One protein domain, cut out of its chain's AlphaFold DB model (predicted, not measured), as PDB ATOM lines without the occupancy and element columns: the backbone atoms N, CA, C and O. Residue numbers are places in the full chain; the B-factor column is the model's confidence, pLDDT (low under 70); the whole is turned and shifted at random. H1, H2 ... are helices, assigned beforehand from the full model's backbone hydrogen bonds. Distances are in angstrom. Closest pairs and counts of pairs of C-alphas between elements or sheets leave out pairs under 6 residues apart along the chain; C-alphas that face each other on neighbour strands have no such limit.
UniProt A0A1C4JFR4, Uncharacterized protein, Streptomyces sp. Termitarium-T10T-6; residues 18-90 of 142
ATOM      1  N   ILE A  18      23.984 144.888 382.417       39.81
ATOM      2  CA  ILE A  18      23.844 146.004 381.484       39.81
ATOM      3  C   ILE A  18      22.529 146.703 381.805       39.81
ATOM      4  O   ILE A  18      21.464 146.249 381.394       39.81
ATOM      5  N   SER A  19      22.609 147.808 382.543       45.81
ATOM      6  CA  SER A  19      21.459 148.683 382.748       45.81
ATOM      7  C   SER A  19      20.998 149.278 381.402       45.81
ATOM      8  O   SER A  19      21.851 149.758 380.642       45.81
ATOM      9  N   PRO A  20      19.682 149.303 381.104       46.84
ATOM     10  CA  PRO A  20      19.122 149.850 379.859       46.84
ATOM     11  C   PRO A  20      19.596 151.275 379.526       46.84
ATOM     12  O   PRO A  20      19.775 151.623 378.362       46.84
ATOM     13  N   GLU A  21      19.886 152.072 380.556       41.78
ATOM     14  CA  GLU A  21      20.362 153.459 380.482       41.78
ATOM     15  C   GLU A  21      21.688 153.674 379.725       41.78
ATOM     16  O   GLU A  21      21.978 154.796 379.315       41.78
ATOM     17  N   ASN A  22      22.480 152.618 379.494       39.38
ATOM     18  CA  ASN A  22      23.783 152.710 378.821       39.38
ATOM     19  C   ASN A  22      23.791 152.182 377.376       39.38
ATOM     20  O   ASN A  22      24.853 152.140 376.743       39.38
ATOM     21  N   LEU A  23      22.643 151.771 376.826       38.12
ATOM     22  CA  LEU A  23      22.558 151.280 375.451       38.12
ATOM     23  C   LEU A  23      22.216 152.413 374.471       38.12
ATOM     24  O   LEU A  23      21.323 153.219 374.734       38.12
ATOM     25  N   PRO A  24      22.874 152.484 373.295       37.12
ATOM     26  CA  PRO A  24      22.421 153.355 372.218       37.12
ATOM     27  C   PRO A  24      20.951 153.055 371.911       37.12
ATOM     28  O   PRO A  24      20.604 151.897 371.691       37.12
ATOM     29  N   TRP A  25      20.104 154.083 371.827       42.41
ATOM     30  CA  TRP A  25      18.648 153.986 371.602       42.41
ATOM     31  C   TRP A  25      18.210 153.110 370.408       42.41
ATOM     32  O   TRP A  25      17.055 152.717 370.314       42.41
ATOM     33  N   ARG A  26      19.125 152.794 369.478       36.72
ATOM     34  CA  ARG A  26      18.891 151.891 368.334       36.72
ATOM     35  C   ARG A  26      19.170 150.410 368.611       36.72
ATOM     36  O   ARG A  26      18.863 149.587 367.759       36.72
ATOM     37  N   LEU A  27      19.790 150.075 369.741       41.50
ATOM     38  CA  LEU A  27      20.183 148.711 370.110       41.50
ATOM     39  C   LEU A  27      19.407 148.168 371.324       41.50
ATOM     40  O   LEU A  27      19.452 146.964 371.550       41.50
ATOM     41  N   GLY A  28      18.711 149.027 372.082       44.44
ATOM     42  CA  GLY A  28      18.039 148.668 373.341       44.44
ATOM     43  C   GLY A  28      16.505 148.688 373.336       44.44
ATOM     44  O   GLY A  28      15.919 148.457 374.385       44.44
ATOM     45  N   GLY A  29      15.851 148.959 372.200       55.62
ATOM     46  CA  GLY A  29      14.408 149.247 372.183       55.62
ATOM     47  C   GLY A  29      14.079 150.619 372.788       55.62
ATOM     48  O   GLY A  29      14.974 151.367 373.191       55.62
ATOM     49  N   SER A  30      12.797 150.986 372.810       71.75
ATOM     50  CA  SER A  30      12.341 152.178 373.542       71.75
ATOM     51  C   SER A  30      12.383 151.902 375.051       71.75
ATOM     52  O   SER A  30      12.027 150.796 375.456       71.75
ATOM     53  N   PRO A  31      12.726 152.875 375.920       71.44
ATOM     54  CA  PRO A  31      12.589 152.715 377.373       71.44
ATOM     55  C   PRO A  31      11.202 152.201 377.788       71.44
ATOM     56  O   PRO A  31      11.091 151.384 378.698       71.44
ATOM     57  N   ASP A  32      10.162 152.594 377.048       72.88
ATOM     58  CA  ASP A  32       8.774 152.203 377.303       72.88
ATOM     59  C   ASP A  32       8.507 150.702 377.035       72.88
ATOM     60  O   ASP A  32       7.510 150.151 377.505       72.88
ATOM     61  N   GLU A  33       9.405 150.016 376.320       73.62
ATOM     62  CA  GLU A  33       9.363 148.571 376.041       73.62
ATOM     63  C   GLU A  33      10.078 147.735 377.119       73.62
ATOM     64  O   GLU A  33      10.035 146.502 377.071       73.62
ATOM     65  N   THR A  34      10.709 148.385 378.104       80.38
ATOM     66  CA  THR A  34      11.400 147.712 379.213       80.38
ATOM     67  C   THR A  34      10.392 147.179 380.229       80.38
ATOM     68  O   THR A  34       9.505 147.911 380.677       80.38
ATOM     69  N   SER A  35      10.544 145.906 380.604       81.69
ATOM     70  CA  SER A  35       9.702 145.233 381.598       81.69
ATOM     71  C   SER A  35      10.273 145.310 383.014       81.69
ATOM     72  O   SER A  35      11.462 145.076 383.212       81.69
ATOM     73  N   PHE A  36       9.406 145.540 384.003       83.69
ATOM     74  CA  PHE A  36       9.761 145.624 385.424       83.69
ATOM     75  C   PHE A  36       8.871 144.739 386.306       83.69
ATOM     76  O   PHE A  36       7.748 144.364 385.947       83.69
ATOM     77  N   GLY A  37       9.387 144.443 387.500       82.81
ATOM     78  CA  GLY A  37       8.663 143.732 388.546       82.81
ATOM     79  C   GLY A  37       8.547 142.219 388.340       82.81
ATOM     80  O   GLY A  37       8.980 141.676 387.320       82.81
ATOM     81  N   PRO A  38       7.943 141.519 389.313       79.12
ATOM     82  CA  PRO A  38       7.872 140.058 389.328       79.12
ATOM     83  C   PRO A  38       7.038 139.455 388.185       79.12
ATOM     84  O   PRO A  38       7.252 138.295 387.842       79.12
ATOM     85  N   ILE A  39       6.112 140.213 387.586       82.38
ATOM     86  CA  ILE A  39       5.256 139.755 386.473       82.38
ATOM     87  C   ILE A  39       5.711 140.355 385.119       82.38
ATOM     88  O   ILE A  39       5.062 140.170 384.090       82.38
ATOM     89  N   ALA A  40       6.869 141.030 385.095       86.69
ATOM     90  CA  ALA A  40       7.549 141.523 383.891       86.69
ATOM     91  C   ALA A  40       6.657 142.356 382.942       86.69
ATOM     92  O   ALA A  40       6.633 142.143 381.727       86.69
ATOM     93  N   ILE A  41       5.942 143.335 383.494       86.00
ATOM     94  CA  ILE A  41       5.097 144.267 382.732       86.00
ATOM     95  C   ILE A  41       5.964 145.371 382.120       86.00
ATOM     96  O   ILE A  41       6.801 145.941 382.816       86.00
ATOM     97  N   GLN A  42       5.735 145.706 380.849       90.12
ATOM     98  CA  GLN A  42       6.388 146.839 380.178       90.12
ATOM     99  C   GLN A  42       5.885 148.188 380.707       90.12
ATOM    100  O   GLN A  42       4.685 148.328 380.957       90.12
ATOM    101  N   ILE A  43       6.755 149.205 380.777       90.75
ATOM    102  CA  ILE A  43       6.369 150.583 381.152       90.75
ATOM    103  C   ILE A  43       5.172 151.068 380.328       90.75
ATOM    104  O   ILE A  43       4.212 151.578 380.902       90.75
ATOM    105  N   ARG A  44       5.165 150.851 379.007       92.50
ATOM    106  CA  ARG A  44       4.041 151.237 378.140       92.50
ATOM    107  C   ARG A  44       2.708 150.646 378.617       92.50
ATOM    108  O   ARG A  44       1.708 151.352 378.683       92.50
ATOM    109  N   ARG A  45       2.697 149.360 378.979       92.00
ATOM    110  CA  ARG A  45       1.487 148.645 379.427       92.00
ATOM    111  C   ARG A  45       1.068 149.055 380.830       92.00
ATOM    112  O   ARG A  45      -0.115 149.247 381.088       92.00
ATOM    113  N   GLY A  46       2.038 149.256 381.721       93.12
ATOM    114  CA  GLY A  46       1.777 149.826 383.040       93.12
ATOM    115  C   GLY A  46       1.147 151.217 382.940       93.12
ATOM    116  O   GLY A  46       0.170 151.500 383.628       93.12
ATOM    117  N   ALA A  47       1.646 152.053 382.029       95.69
ATOM    118  CA  ALA A  47       1.115 153.382 381.768       95.69
ATOM    119  C   ALA A  47      -0.339 153.352 381.264       95.69
ATOM    120  O   ALA A  47      -1.173 154.071 381.813       95.69
ATOM    121  N   GLU A  48      -0.647 152.491 380.289       93.31
ATOM    122  CA  GLU A  48      -2.006 152.296 379.755       93.31
ATOM    123  C   GLU A  48      -3.000 151.909 380.866       93.31
ATOM    124  O   GLU A  48      -4.090 152.474 380.962       93.31
ATOM    125  N   VAL A  49      -2.622 150.984 381.758       95.69
ATOM    126  CA  VAL A  49      -3.471 150.557 382.887       95.69
ATOM    127  C   VAL A  49      -3.645 151.661 383.930       95.69
ATOM    128  O   VAL A  49      -4.734 151.819 384.483       95.69
ATOM    129  N   LEU A  50      -2.596 152.441 384.193       95.12
ATOM    130  CA  LEU A  50      -2.634 153.567 385.128       95.12
ATOM    131  C   LEU A  50      -3.328 154.815 384.545       95.12
ATOM    132  O   LEU A  50      -3.476 155.814 385.249       95.12
ATOM    133  N   GLY A  51      -3.798 154.754 383.294       94.44
ATOM    134  CA  GLY A  51      -4.570 155.815 382.645       94.44
ATOM    135  C   GLY A  51      -3.727 156.924 382.013       94.44
ATOM    136  O   GLY A  51      -4.265 157.979 381.677       94.44
ATOM    137  N   TYR A  52      -2.422 156.708 381.851       95.75
ATOM    138  CA  TYR A  52      -1.565 157.607 381.086       95.75
ATOM    139  C   TYR A  52      -1.686 157.324 379.585       95.75
ATOM    140  O   TYR A  52      -1.922 156.191 379.171       95.75
ATOM    141  N   ASP A  53      -1.466 158.353 378.766       92.38
ATOM    142  CA  ASP A  53      -1.267 158.178 377.327       92.38
ATOM    143  C   ASP A  53       0.160 157.648 377.070       92.38
ATOM    144  O   ASP A  53       1.126 158.381 377.323       92.38
ATOM    145  N   PRO A  54       0.322 156.401 376.584       87.44
ATOM    146  CA  PRO A  54       1.631 155.802 376.344       87.44
ATOM    147  C   PRO A  54       2.454 156.535 375.278       87.44
ATOM    148  O   PRO A  54       3.680 156.448 375.300       87.44
ATOM    149  N   ASP A  55       1.814 157.267 374.363       89.75
ATOM    150  CA  ASP A  55       2.508 157.993 373.294       89.75
ATOM    151  C   ASP A  55       2.967 159.397 373.748       89.75
ATOM    152  O   ASP A  55       3.679 160.092 373.019       89.75
ATOM    153  N   SER A  56       2.623 159.792 374.984       92.94
ATOM    154  CA  SER A  56       2.893 161.114 375.570       92.94
ATOM    155  C   SER A  56       3.533 161.042 376.970       92.94
ATOM    156  O   SER A  56       3.335 161.929 377.809       92.94
ATOM    157  N   LEU A  57       4.306 159.990 377.264       93.19
ATOM    158  CA  LEU A  57       4.948 159.824 378.573       93.19
ATOM    159  C   LEU A  57       6.108 160.805 378.794       93.19
ATOM    160  O   LEU A  57       7.048 160.900 377.999       93.19
ATOM    161  N   THR A  58       6.062 161.498 379.935       94.38
ATOM    162  CA  THR A  58       7.186 162.277 380.468       94.38
ATOM    163  C   THR A  58       8.102 161.379 381.297       94.38
ATOM    164  O   THR A  58       7.678 160.326 381.772       94.38
ATOM    165  N   ASP A  59       9.334 161.815 381.553       93.06
ATOM    166  CA  ASP A  59      10.264 161.066 382.413       93.06
ATOM    167  C   ASP A  59       9.728 160.902 383.839       93.06
ATOM    168  O   ASP A  59       9.924 159.869 384.470       93.06
ATOM    169  N   HIS A  60       8.967 161.888 384.323       94.12
ATOM    170  CA  HIS A  60       8.279 161.779 385.604       94.12
ATOM    171  C   HIS A  60       7.190 160.696 385.586       94.12
ATOM    172  O   HIS A  60       7.106 159.910 386.527       94.12
ATOM    173  N   HIS A  61       6.390 160.608 384.515       96.00
ATOM    174  CA  HIS A  61       5.405 159.530 384.367       96.00
ATOM    175  C   HIS A  61       6.091 158.162 384.302       96.00
ATOM    176  O   HIS A  61       5.649 157.241 384.981       96.00
ATOM    177  N   ARG A  62       7.192 158.038 383.546       94.50
ATOM    178  CA  ARG A  62       7.974 156.793 383.468       94.50
ATOM    179  C   ARG A  62       8.461 156.346 384.841       94.50
ATOM    180  O   ARG A  62       8.243 155.195 385.189       94.50
ATOM    181  N   ALA A  63       9.031 157.257 385.629       94.69
ATOM    182  CA  ALA A  63       9.512 156.947 386.973       94.69
ATOM    183  C   ALA A  63       8.388 156.457 387.903       94.69
ATOM    184  O   ALA A  63       8.567 155.469 388.609       94.69
ATOM    185  N   ILE A  64       7.209 157.094 387.865       96.75
ATOM    186  CA  ILE A  64       6.041 156.653 388.649       96.75
ATOM    187  C   ILE A  64       5.591 155.255 388.221       96.75
ATOM    188  O   ILE A  64       5.319 154.405 389.069       96.75
ATOM    189  N   VAL A  65       5.488 155.014 386.911       95.81
ATOM    190  CA  VAL A  65       5.086 153.706 386.381       95.81
ATOM    191  C   VAL A  65       6.106 152.650 386.793       95.81
ATOM    192  O   VAL A  65       5.719 151.620 387.326       95.81
ATOM    193  N   GLU A  66       7.397 152.912 386.616       95.00
ATOM    194  CA  GLU A  66       8.473 151.999 386.997       95.00
ATOM    195  C   GLU A  66       8.444 151.658 388.496       95.00
ATOM    196  O   GLU A  66       8.512 150.483 388.857       95.00
ATOM    197  N   GLU A  67       8.294 152.653 389.374       95.25
ATOM    198  CA  GLU A  67       8.163 152.445 390.822       95.25
ATOM    199  C   GLU A  67       6.938 151.578 391.151       95.25
ATOM    200  O   GLU A  67       7.035 150.609 391.907       95.25
ATOM    201  N   SER A  68       5.801 151.858 390.506       95.44
ATOM    202  CA  SER A  68       4.562 151.083 390.661       95.44
ATOM    203  C   SER A  68       4.724 149.637 390.185       95.44
ATOM    204  O   SER A  68       4.165 148.712 390.767       95.44
ATOM    205  N   LEU A  69       5.497 149.418 389.119       92.31
ATOM    206  CA  LEU A  69       5.782 148.083 388.605       92.31
ATOM    207  C   LEU A  69       6.750 147.307 389.503       92.31
ATOM    208  O   LEU A  69       6.696 146.080 389.504       92.31
ATOM    209  N   GLN A  70       7.616 147.977 390.261       90.06
ATOM    210  CA  GLN A  70       8.530 147.326 391.202       90.06
ATOM    211  C   GLN A  70       7.856 146.945 392.527       90.06
ATOM    212  O   GLN A  70       8.253 145.947 393.131       90.06
ATOM    213  N   ASP A  71       6.826 147.678 392.966       91.44
ATOM    214  CA  ASP A  71       6.012 147.278 394.118       91.44
ATOM    215  C   ASP A  71       5.184 146.017 393.788       91.44
ATOM    216  O   ASP A  71       4.348 146.052 392.886       91.44
ATOM    217  N   PRO A  72       5.350 144.887 394.504       87.38
ATOM    218  CA  PRO A  72       4.670 143.641 394.145       87.38
ATOM    219  C   PRO A  72       3.139 143.723 394.180       87.38
ATOM    220  O   PRO A  72       2.472 143.083 393.366       87.38
ATOM    221  N   GLY A  73       2.566 144.498 395.109       88.75
ATOM    222  CA  GLY A  73       1.115 144.642 395.237       88.75
ATOM    223  C   GLY A  73       0.519 145.405 394.058       88.75
ATOM    224  O   GLY A  73      -0.459 144.961 393.449       88.75
ATOM    225  N   GLN A  74       1.145 146.522 393.694       94.12
ATOM    226  CA  GLN A  74       0.776 147.304 392.520       94.12
ATOM    227  C   GLN A  74       1.065 146.550 391.221       94.12
ATOM    228  O   GLN A  74       0.217 146.558 390.332       94.12
ATOM    229  N   ASN A  75       2.176 145.815 391.123       90.31
ATOM    230  CA  ASN A  75       2.501 144.997 389.955       90.31
ATOM    231  C   ASN A  75       1.409 143.952 389.670       90.31
ATOM    232  O   ASN A  75       0.974 143.825 388.527       90.31
ATOM    233  N   ILE A  76       0.899 143.264 390.702       89.94
ATOM    234  CA  ILE A  76      -0.221 142.314 390.567       89.94
ATOM    235  C   ILE A  76      -1.489 143.021 390.081       89.94
ATOM    236  O   ILE A  76      -2.174 142.516 389.187       89.94
ATOM    237  N   PHE A  77      -1.814 144.182 390.654       94.12
ATOM    238  CA  PHE A  77      -2.989 144.951 390.248       94.12
ATOM    239  C   PHE A  77      -2.882 145.422 388.791       94.12
ATOM    240  O   PHE A  77      -3.814 145.229 388.010       94.12
ATOM    241  N   ILE A  78      -1.726 145.965 388.403       95.06
ATOM    242  CA  ILE A  78      -1.451 146.455 387.051       95.06
ATOM    243  C   ILE A  78      -1.483 145.303 386.041       95.06
ATOM    244  O   ILE A  78      -2.151 145.410 385.014       95.06
ATOM    245  N   ALA A  79      -0.844 144.171 386.347       91.62
ATOM    246  CA  ALA A  79      -0.881 142.989 385.490       91.62
ATOM    247  C   ALA A  79      -2.307 142.446 385.316       91.62
ATOM    248  O   ALA A  79      -2.706 142.092 384.206       91.62
ATOM    249  N   SER A  80      -3.105 142.443 386.388       93.31
ATOM    250  CA  SER A  80      -4.519 142.050 386.331       93.31
ATOM    251  C   SER A  80      -5.339 143.005 385.460       93.31
ATOM    252  O   SER A  80      -6.170 142.556 384.671       93.31
ATOM    253  N   GLY A  81      -5.087 144.314 385.563       95.44
ATOM    254  CA  GLY A  81      -5.705 145.331 384.712       95.44
ATOM    255  C   GLY A  81      -5.348 145.152 383.237       95.44
ATOM    256  O   GLY A  81      -6.235 145.184 382.386       95.44
ATOM    257  N   TYR A  82      -4.080 144.870 382.933       95.06
ATOM    258  CA  TYR A  82      -3.639 144.621 381.561       95.06
ATOM    259  C   TYR A  82      -4.272 143.347 380.980       95.06
ATOM    260  O   TYR A  82      -4.813 143.371 379.877       95.06
ATOM    261  N   LEU A  83      -4.318 142.246 381.740       94.50
ATOM    262  CA  LEU A  83      -5.023 141.026 381.322       94.50
ATOM    263  C   LEU A  83      -6.519 141.269 381.068       94.50
ATOM    264  O   LEU A  83      -7.088 140.693 380.141       94.50
ATOM    265  N   ALA A  84      -7.159 142.131 381.863       95.00
ATOM    266  CA  ALA A  84      -8.553 142.507 381.653       95.00
ATOM    267  C   ALA A  84      -8.753 143.311 380.355       95.00
ATOM    268  O   ALA A  84      -9.726 143.059 379.644       95.00
ATOM    269  N   GLN A  85      -7.833 144.220 380.016       94.88
ATOM    270  CA  GLN A  85      -7.838 144.936 378.732       94.88
ATOM    271  C   GLN A  85      -7.678 143.961 377.557       94.88
ATOM    272  O   GLN A  85      -8.515 143.952 376.658       94.88
ATOM    273  N   LEU A  86      -6.694 143.056 377.616       95.31
ATOM    274  CA  LEU A  86      -6.486 142.037 376.578       95.31
ATOM    275  C   LEU A  86      -7.711 141.136 376.377       95.31
ATOM    276  O   LEU A  86      -8.032 140.763 375.251       95.31
ATOM    277  N   LYS A  87      -8.414 140.790 377.462       97.19
ATOM    278  CA  LYS A  87      -9.679 140.051 377.392       97.19
ATOM    279  C   LYS A  87     -10.790 140.877 376.750       97.19
ATOM    280  O   LYS A  87     -11.585 140.325 376.003       97.19
ATOM    281  N   ALA A  88     -10.877 142.170 377.045       96.19
ATOM    282  CA  ALA A  88     -11.874 143.046 376.434       96.19
ATOM    283  C   ALA A  88     -11.672 143.197 374.912       96.19
ATOM    284  O   ALA A  88     -12.634 143.442 374.193       96.19
ATOM    285  N   GLU A  89     -10.441 143.018 374.428       94.94
ATOM    286  CA  GLU A  89     -10.072 143.057 373.007       94.94
ATOM    287  C   GLU A  89     -10.210 141.704 372.280       94.94
ATOM    288  O   GLU A  89      -9.954 141.624 371.076       94.94
ATOM    289  N   SER A  90     -10.574 140.630 372.985       96.38
ATOM    290  CA  SER A  90     -10.696 139.289 372.407       96.38
ATOM    291  C   SER A  90     -12.142 138.920 372.072       96.38
ATOM    292  O   SER A  90     -13.104 139.545 372.519       96.38
TER     293      SER A  90
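Overview. This is residues 18 to 90 of the 142 residues of an uncharacterized protein of Streptomyces sp. Termitarium-T10T-6 (UniProt A0A1C4JFR4). The longest helix, H3, meets H2 at a corner to make an L, and the short H1 packs inside that corner on both, with the lines of the three helices at 68 to 82 degrees to one another. A long stretch with no named element, residues 18 to 42, leads into H1, and its residues 22 to 27 stick out as a free arm. The printed part has 73 residues, with three named helices in the order H1, H2, H3 and no named strand; the class is all helix, though under half of the residues, 36, are in named elements. It is compact, with a radius of gyration of the C-alphas of 12.3 A, and spans 36 by 24 by 21 A, only just elongated.

Along the chain. Find C-alpha 72 at (4.670, 143.641, 394.145); from there H3, residues 72 to 88, runs 24.2 A to C-alpha 88 at (-11.874, 143.046, 376.434). Before it look for H2, residues 59 to 70, 16.4 A long. H1, residues 43 to 49, begins at C-alpha 43 at (6.369, 150.583, 381.152).

Arrangement. With residues 78 to 82 alone, H3 touches H1; the closest C-alphas, of Val 49 and Gly 81, are 6.0 A apart. They run the same way at a steep tilt of 68 degrees, only just short of about perpendicular. H1 touches H2, about perpendicular at 82 degrees, closest at the C-alphas of Ala 47 and Val 65, 6.1 A. H2 and H3 touch only at the corner by their tight link, about perpendicular at 79 degrees, with the C-alphas of Leu 69 and Asn 75 closest at 4.7 A. In H1, H2 and H3 every O i to N i+4 pair is within hydrogen-bond range. Look also at residues 35 to 36, paired antiparallel with residues 41 to 42.

Size, cuts and confidence. The two C-alphas farthest apart, of Asn 22 and Ser 90, are 37.6 A apart. The printed part has no cut; the link from H1 to H2 is short, and no link between named helices is long. The mean pLDDT of the printed part is 82.8, and residues 18 to 29 are under 70.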